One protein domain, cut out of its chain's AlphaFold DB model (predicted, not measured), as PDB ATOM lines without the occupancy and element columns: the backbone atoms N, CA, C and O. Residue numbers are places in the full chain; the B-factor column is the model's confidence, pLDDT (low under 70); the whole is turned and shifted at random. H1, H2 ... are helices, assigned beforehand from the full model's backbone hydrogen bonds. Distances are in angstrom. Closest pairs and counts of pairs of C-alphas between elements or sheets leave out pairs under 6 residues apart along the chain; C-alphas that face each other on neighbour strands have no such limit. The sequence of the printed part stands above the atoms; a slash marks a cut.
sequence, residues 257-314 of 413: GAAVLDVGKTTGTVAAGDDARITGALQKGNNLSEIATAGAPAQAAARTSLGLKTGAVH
ATOM      1  N   GLY A 257      43.067  39.065  48.511       90.12
ATOM      2  CA  GLY A 257      43.632  40.295  47.943       90.12
ATOM      3  C   GLY A 257      42.765  41.548  48.112       90.12
ATOM      4  O   GLY A 257      43.311  42.625  48.283       90.12
ATOM      5  N   ALA A 258      41.435  41.426  48.164       92.56
ATOM      6  CA  ALA A 258      40.550  42.572  48.388       92.56
ATOM      7  C   ALA A 258      40.778  43.281  49.741       92.56
ATOM      8  O   ALA A 258      40.529  44.474  49.843       92.56
ATOM      9  N   ALA A 259      41.281  42.582  50.765       93.75
ATOM     10  CA  ALA A 259      41.473  43.139  52.108       93.75
ATOM     11  C   ALA A 259      42.627  44.155  52.216       93.75
ATOM     12  O   ALA A 259      42.787  44.776  53.264       93.75
ATOM     13  N   VAL A 260      43.456  44.290  51.175       92.44
ATOM     14  CA  VAL A 260      44.607  45.214  51.145       92.44
ATOM     15  C   VAL A 260      44.474  46.316  50.098       92.44
ATOM     16  O   VAL A 260      45.400  47.105  49.938       92.44
ATOM     17  N   LEU A 261      43.366  46.348  49.358       96.06
ATOM     18  CA  LEU A 261      43.140  47.323  48.299       96.06
ATOM     19  C   LEU A 261      42.094  48.336  48.758       96.06
ATOM     20  O   LEU A 261      41.087  47.957  49.357       96.06
ATOM     21  N   ASP A 262      42.305  49.609  48.424       96.56
ATOM     22  CA  ASP A 262      41.274  50.636  48.585       96.56
ATOM     23  C   ASP A 262      40.043  50.302  47.736       96.56
ATOM     24  O   ASP A 262      40.114  49.496  46.810       96.56
ATOM     25  N   VAL A 263      38.908  50.939  48.013       96.50
ATOM     26  CA  VAL A 263      37.689  50.812  47.201       96.50
ATOM     27  C   VAL A 263      37.594  52.008  46.258       96.50
ATOM     28  O   VAL A 263      37.636  53.152  46.708       96.50
ATOM     29  N   GLY A 264      37.458  51.780  44.951       94.81
ATOM     30  CA  GLY A 264      37.456  52.882  43.991       94.81
ATOM     31  C   GLY A 264      37.375  52.472  42.526       94.81
ATOM     32  O   GLY A 264      37.050  51.335  42.195       94.81
ATOM     33  N   LYS A 265      37.655  53.450  41.653       92.19
ATOM     34  CA  LYS A 265      37.562  53.323  40.187       92.19
ATOM     35  C   LYS A 265      38.887  53.076  39.465       92.19
ATOM     36  O   LYS A 265      38.923  52.954  38.245       92.19
ATOM     37  N   THR A 266      40.000  53.108  40.189       93.81
ATOM     38  CA  THR A 266      41.346  53.058  39.611       93.81
ATOM     39  C   THR A 266      41.919  51.647  39.666       93.81
ATOM     40  O   THR A 266      41.588  50.847  40.544       93.81
ATOM     41  N   THR A 267      42.821  51.322  38.741       92.75
ATOM     42  CA  THR A 267      43.587  50.069  38.789       92.75
ATOM     43  C   THR A 267      44.312  49.942  40.131       92.75
ATOM     44  O   THR A 267      44.907  50.906  40.605       92.75
ATOM     45  N   GLY A 268      44.258  48.758  40.748       92.38
ATOM     46  CA  GLY A 268      44.816  48.525  42.086       92.38
ATOM     47  C   GLY A 268      43.844  48.777  43.245       92.38
ATOM     48  O   GLY A 268      44.261  48.739  44.392       92.38
ATOM     49  N   THR A 269      42.554  48.995  42.972       96.50
ATOM     50  CA  THR A 269      41.487  49.092  43.990       96.50
ATOM     51  C   THR A 269      40.448  47.978  43.815       96.50
ATOM     52  O   THR A 269      40.376  47.358  42.751       96.50
ATOM     53  N   VAL A 270      39.612  47.714  44.815       96.31
ATOM     54  CA  VAL A 270      38.365  46.958  44.655       96.31
ATOM     55  C   VAL A 270      37.375  47.824  43.871       96.31
ATOM     56  O   VAL A 270      37.081  48.947  44.280       96.31
ATOM     57  N   ALA A 271      36.875  47.310  42.745       94.56
ATOM     58  CA  ALA A 271      35.967  48.042  41.862       94.56
ATOM     59  C   ALA A 271      34.642  48.382  42.561       94.56
ATOM     60  O   ALA A 271      34.010  47.505  43.153       94.56
ATOM     61  N   ALA A 272      34.211  49.643  42.471       92.56
ATOM     62  CA  ALA A 272      32.966  50.114  43.075       92.56
ATOM     63  C   ALA A 272      32.308  51.265  42.298       92.56
ATOM     64  O   ALA A 272      32.970  52.043  41.612       92.56
ATOM     65  N   GLY A 273      30.991  51.413  42.469       89.38
ATOM     66  CA  GLY A 273      30.201  52.458  41.815       89.38
ATOM     67  C   GLY A 273      30.105  52.246  40.304       89.38
ATOM     68  O   GLY A 273      29.898  51.130  39.846       89.38
ATOM     69  N   ASP A 274      30.259  53.320  39.533       86.44
ATOM     70  CA  ASP A 274      30.317  53.301  38.065       86.44
ATOM     71  C   ASP A 274      31.741  53.030  37.533       86.44
ATOM     72  O   ASP A 274      32.248  53.737  36.664       86.44
ATOM     73  N   ASP A 275      32.436  52.064  38.135       91.88
ATOM     74  CA  ASP A 275      33.731  51.585  37.652       91.88
ATOM     75  C   ASP A 275      33.538  50.688  36.420       91.88
ATOM     76  O   ASP A 275      32.791  49.707  36.466       91.88
ATOM     77  N   ALA A 276      34.261  50.983  35.338       86.62
ATOM     78  CA  ALA A 276      34.210  50.231  34.084       86.62
ATOM     79  C   ALA A 276      34.639  48.753  34.216       86.62
ATOM     80  O   ALA A 276      34.305  47.939  33.357       86.62
ATOM     81  N   ARG A 277      35.359  48.383  35.285       91.88
ATOM     82  CA  ARG A 277      35.718  46.992  35.611       91.88
ATOM     83  C   ARG A 277      34.514  46.161  36.059       91.88
ATOM     84  O   ARG A 277      34.587  44.935  36.008       91.88
ATOM     85  N   ILE A 278      33.422  46.794  36.499       90.81
ATOM     86  CA  ILE A 278      32.165  46.106  36.811       90.81
ATOM     87  C   ILE A 278      31.449  45.817  35.491       90.81
ATOM     88  O   ILE A 278      30.774  46.673  34.915       90.81
ATOM     89  N   THR A 279      31.615  44.595  34.994       86.19
ATOM     90  CA  THR A 279      31.015  44.142  33.737       86.19
ATOM     91  C   THR A 279      29.560  43.708  33.937       86.19
ATOM     92  O   THR A 279      29.168  43.243  35.006       86.19
ATOM     93  N   GLY A 280      28.729  43.888  32.907       81.56
ATOM     94  CA  GLY A 280      27.315  43.487  32.928       81.56
ATOM     95  C   GLY A 280      26.370  44.413  33.708       81.56
ATOM     96  O   GLY A 280      25.163  44.191  33.682       81.56
ATOM     97  N   ALA A 281      26.882  45.460  34.362       86.94
ATOM     98  CA  ALA A 281      26.069  46.505  34.978       86.94
ATOM     99  C   ALA A 281      25.819  47.668  34.001       86.94
ATOM    100  O   ALA A 281      26.698  48.020  33.214       86.94
ATOM    101  N   LEU A 282      24.637  48.289  34.082       86.38
ATOM    102  CA  LEU A 282      24.341  49.536  33.370       86.38
ATOM    103  C   LEU A 282      25.113  50.686  34.022       86.38
ATOM    104  O   LEU A 282      24.908  50.979  35.203       86.38
ATOM    105  N   GLN A 283      25.978  51.354  33.265       86.69
ATOM    106  CA  GLN A 283      26.781  52.454  33.780       86.69
ATOM    107  C   GLN A 283      26.039  53.775  33.581       86.69
ATOM    108  O   GLN A 283      25.613  54.117  32.478       86.69
ATOM    109  N   LYS A 284      25.918  54.577  34.649       81.75
ATOM    110  CA  LYS A 284      25.181  55.856  34.601       81.75
ATOM    111  C   LYS A 284      25.688  56.805  33.505       81.75
ATOM    112  O   LYS A 284      24.897  57.514  32.899       81.75
ATOM    113  N   GLY A 285      27.002  56.815  33.257       82.94
ATOM    114  CA  GLY A 285      27.643  57.713  32.293       82.94
ATOM    115  C   GLY A 285      27.410  57.320  30.834       82.94
ATOM    116  O   GLY A 285      27.582  58.148  29.946       82.94
ATOM    117  N   ASN A 286      26.979  56.083  30.591       85.44
ATOM    118  CA  ASN A 286      26.778  55.546  29.252       85.44
ATOM    119  C   ASN A 286      25.358  55.776  28.727       85.44
ATOM    120  O   ASN A 286      25.063  55.361  27.607       85.44
ATOM    121  N   ASN A 287      24.484  56.434  29.500       87.62
ATOM    122  CA  ASN A 287      23.121  56.789  29.094       87.62
ATOM    123  C   ASN A 287      22.350  55.606  28.481       87.62
ATOM    124  O   ASN A 287      21.652  55.765  27.482       87.62
ATOM    125  N   LEU A 288      22.497  54.411  29.069       89.38
ATOM    126  CA  LEU A 288      21.867  53.164  28.616       89.38
ATOM    127  C   LEU A 288      22.342  52.651  27.242       89.38
ATOM    128  O   LEU A 288      21.725  51.737  26.687       89.38
ATOM    129  N   SER A 289      23.434  53.178  26.681       88.81
ATOM    130  CA  SER A 289      24.002  52.680  25.416       88.81
ATOM    131  C   SER A 289      24.425  51.204  25.477       88.81
ATOM    132  O   SER A 289      24.496  50.540  24.441       88.81
ATOM    133  N   GLU A 290      24.613  50.633  26.669       90.81
ATOM    134  CA  GLU A 290      24.837  49.197  26.853       90.81
ATOM    135  C   GLU A 290      23.618  48.364  26.454       90.81
ATOM    136  O   GLU A 290      23.781  47.294  25.874       90.81
ATOM    137  N   ILE A 291      22.398  48.861  26.695       91.38
ATOM    138  CA  ILE A 291      21.159  48.206  26.245       91.38
ATOM    139  C   ILE A 291      21.116  48.191  24.718       91.38
ATOM    140  O   ILE A 291      20.716  47.195  24.114       91.38
ATOM    141  N   ALA A 292      21.555  49.286  24.090       89.88
ATOM    142  CA  ALA A 292      21.645  49.356  22.640       89.88
ATOM    143  C   ALA A 292      22.668  48.343  22.102       89.88
ATOM    144  O   ALA A 292      22.341  47.576  21.197       89.88
ATOM    145  N   THR A 293      23.855  48.291  22.715       89.75
ATOM    146  CA  THR A 293      24.949  47.363  22.375       89.75
ATOM    147  C   THR A 293      24.561  45.895  22.575       89.75
ATOM    148  O   THR A 293      24.928  45.049  21.764       89.75
ATOM    149  N   ALA A 294      23.774  45.583  23.608       89.88
ATOM    150  CA  ALA A 294      23.257  44.239  23.877       89.88
ATOM    151  C   ALA A 294      22.212  43.756  22.845       89.88
ATOM    152  O   ALA A 294      21.812  42.590  22.860       89.88
ATOM    153  N   GLY A 295      21.789  44.630  21.925       93.75
ATOM    154  CA  GLY A 295      21.010  44.281  20.742       93.75
ATOM    155  C   GLY A 295      19.493  44.354  20.918       93.75
ATOM    156  O   GLY A 295      18.956  44.633  21.993       93.75
ATOM    157  N   ALA A 296      18.778  44.089  19.821       92.38
ATOM    158  CA  ALA A 296      17.321  44.221  19.735       92.38
ATOM    159  C   ALA A 296      16.532  43.482  20.843       92.38
ATOM    160  O   ALA A 296      15.556  44.059  21.336       92.38
ATOM    161  N   PRO A 297      16.929  42.274  21.306       94.44
ATOM    162  CA  PRO A 297      16.242  41.603  22.412       94.44
ATOM    163  C   PRO A 297      16.326  42.375  23.735       94.44
ATOM    164  O   PRO A 297      15.314  42.530  24.418       94.44
ATOM    165  N   ALA A 298      17.504  42.908  24.078       92.88
ATOM    166  CA  ALA A 298      17.702  43.693  25.296       92.88
ATOM    167  C   ALA A 298      16.918  45.010  25.244       92.88
ATOM    168  O   ALA A 298      16.286  45.398  26.224       92.88
ATOM    169  N   GLN A 299      16.880  45.657  24.077       92.69
ATOM    170  CA  GLN A 299      16.071  46.855  23.858       92.69
ATOM    171  C   GLN A 299      14.566  46.567  24.003       92.69
ATOM    172  O   GLN A 299      13.847  47.348  24.622       92.69
ATOM    173  N   ALA A 300      14.075  45.443  23.467       92.00
ATOM    174  CA  ALA A 300      12.677  45.032  23.611       92.00
ATOM    175  C   ALA A 300      12.314  44.707  25.067       92.00
ATOM    176  O   ALA A 300      11.270  45.150  25.553       92.00
ATOM    177  N   ALA A 301      13.192  43.997  25.779       92.19
ATOM    178  CA  ALA A 301      13.038  43.739  27.205       92.19
ATOM    179  C   ALA A 301      13.020  45.051  28.007       92.19
ATOM    180  O   ALA A 301      12.109  45.251  28.801       92.19
ATOM    181  N   ALA A 302      13.934  45.987  27.728       93.75
ATOM    182  CA  ALA A 302      13.979  47.292  28.389       93.75
ATOM    183  C   ALA A 302      12.694  48.102  28.165       93.75
ATOM    184  O   ALA A 302      12.113  48.613  29.121       93.75
ATOM    185  N   ARG A 303      12.191  48.167  26.923       94.69
ATOM    186  CA  ARG A 303      10.895  48.800  26.621       94.69
ATOM    187  C   ARG A 303       9.750  48.143  27.390       94.69
ATOM    188  O   ARG A 303       8.911  48.850  27.941       94.69
ATOM    189  N   THR A 304       9.751  46.814  27.470       94.38
ATOM    190  CA  THR A 304       8.741  46.043  28.208       94.38
ATOM    191  C   THR A 304       8.797  46.347  29.706       94.38
ATOM    192  O   THR A 304       7.765  46.642  30.303       94.38
ATOM    193  N   SER A 305       9.989  46.357  30.311       93.56
ATOM    194  CA  SER A 305      10.195  46.707  31.723       93.56
ATOM    195  C   SER A 305       9.783  48.144  32.050       93.56
ATOM    196  O   SER A 305       9.286  48.397  33.142       93.56
ATOM    197  N   LEU A 306       9.951  49.076  31.107       94.69
ATOM    198  CA  LEU A 306       9.495  50.466  31.228       94.69
ATOM    199  C   LEU A 306       7.995  50.647  30.922       94.69
ATOM    200  O   LEU A 306       7.484  51.760  31.018       94.69
ATOM    201  N   GLY A 307       7.281  49.586  30.531       94.31
ATOM    202  CA  GLY A 307       5.866  49.657  30.155       94.31
ATOM    203  C   GLY A 307       5.599  50.424  28.853       94.31
ATOM    204  O   GLY A 307       4.470  50.860  28.614       94.31
ATOM    205  N   LEU A 308       6.618  50.603  28.006       93.44
ATOM    206  CA  LEU A 308       6.487  51.279  26.718       93.44
ATOM    207  C   LEU A 308       5.728  50.384  25.733       93.44
ATOM    208  O   LEU A 308       6.053  49.212  25.544       93.44
ATOM    209  N   LYS A 309       4.704  50.951  25.089       88.75
ATOM    210  CA  LYS A 309       3.873  50.263  24.089       88.75
ATOM    211  C   LYS A 309       4.461  50.407  22.678       88.75
ATOM    212  O   LYS A 309       5.475  51.073  22.485       88.75
ATOM    213  N   THR A 310       3.794  49.817  21.685       86.81
ATOM    214  CA  THR A 310       4.225  49.778  20.272       86.81
ATOM    215  C   THR A 310       4.535  51.148  19.668       86.81
ATOM    216  O   THR A 310       5.414  51.245  18.828       86.81
ATOM    217  N   GLY A 311       3.910  52.232  20.138       87.06
ATOM    218  CA  GLY A 311       4.243  53.577  19.658       87.06
ATOM    219  C   GLY A 311       5.713  53.975  19.861       87.06
ATOM    220  O   GLY A 311       6.245  54.731  19.066       87.06
ATOM    221  N   ALA A 312       6.410  53.434  20.866       89.38
ATOM    222  CA  ALA A 312       7.805  53.788  21.144       89.38
ATOM    223  C   ALA A 312       8.827  53.219  20.137       89.38
ATOM    224  O   ALA A 312      10.014  53.505  20.273       89.38
ATOM    225  N   VAL A 313       8.397  52.381  19.183       89.19
ATOM    226  CA  VAL A 313       9.270  51.812  18.135       89.19
ATOM    227  C   VAL A 313       8.969  52.337  16.733       89.19
ATOM    228  O   VAL A 313       9.672  51.966  15.800       89.19
ATOM    229  N   HIS A 314       7.940  53.170  16.583       89.25
ATOM    230  CA  HIS A 314       7.545  53.733  15.300       89.25
ATOM    231  C   HIS A 314       8.013  55.183  15.195       89.25
ATOM    232  O   HIS A 314       7.799  55.977  16.116       89.25
TER     233      HIS A 314
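What this domain is: This is residues 257 to 314 of the 413 residues of an uncharacterized protein of Cedecea sp. NFIX57 (UniProt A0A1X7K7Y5). With little regular structure, the printed part is a long, thin rod: a winding stretch, residues 261 to 288, leads from small H1 at one end to H2, H3 and H4 towards the other. Its 58 residues have four named helices, in the order H1, H2, H3, H4, and no named strand; the class is all helix, with 23 residues in named elements. It is extended, with a radius of gyration of the C-alphas of 16.1 A and spans of 51 by 17 by 16 A.

How they stand to each other: Begin at H1, residues 257 to 260, which touches no helix. Next, residues 263 to 264 pair with residues 270 to 271, parallel. Further on, H2, residues 289 to 293, touches H3, residues 296 to 305; their closest C-alphas, of Ile 291 and Ala 298, are 5.8 A apart. H4, residues 310 to 313, is near H3, with 5 pairs of C-alphas within 10 A. In H2 and H3 every O i to N i+4 pair is within hydrogen-bond range; H1 and H4 are too short for such a pair.

Where its parts are: Find C-alpha 257 at (43.632, 40.295, 47.943), where H1 begins. H3 runs 14.2 A from C-alpha 296 at (17.321, 44.221, 19.735), and H4 ends at C-alpha 313 at (9.270, 51.812, 18.135).

The domain as a whole: The farthest C-alphas, of Val 260 and His 314, are 52.3 A apart. The printed part has no cut; the link from H1 to H2 is long, and no printed residue is under 70 in pLDDT.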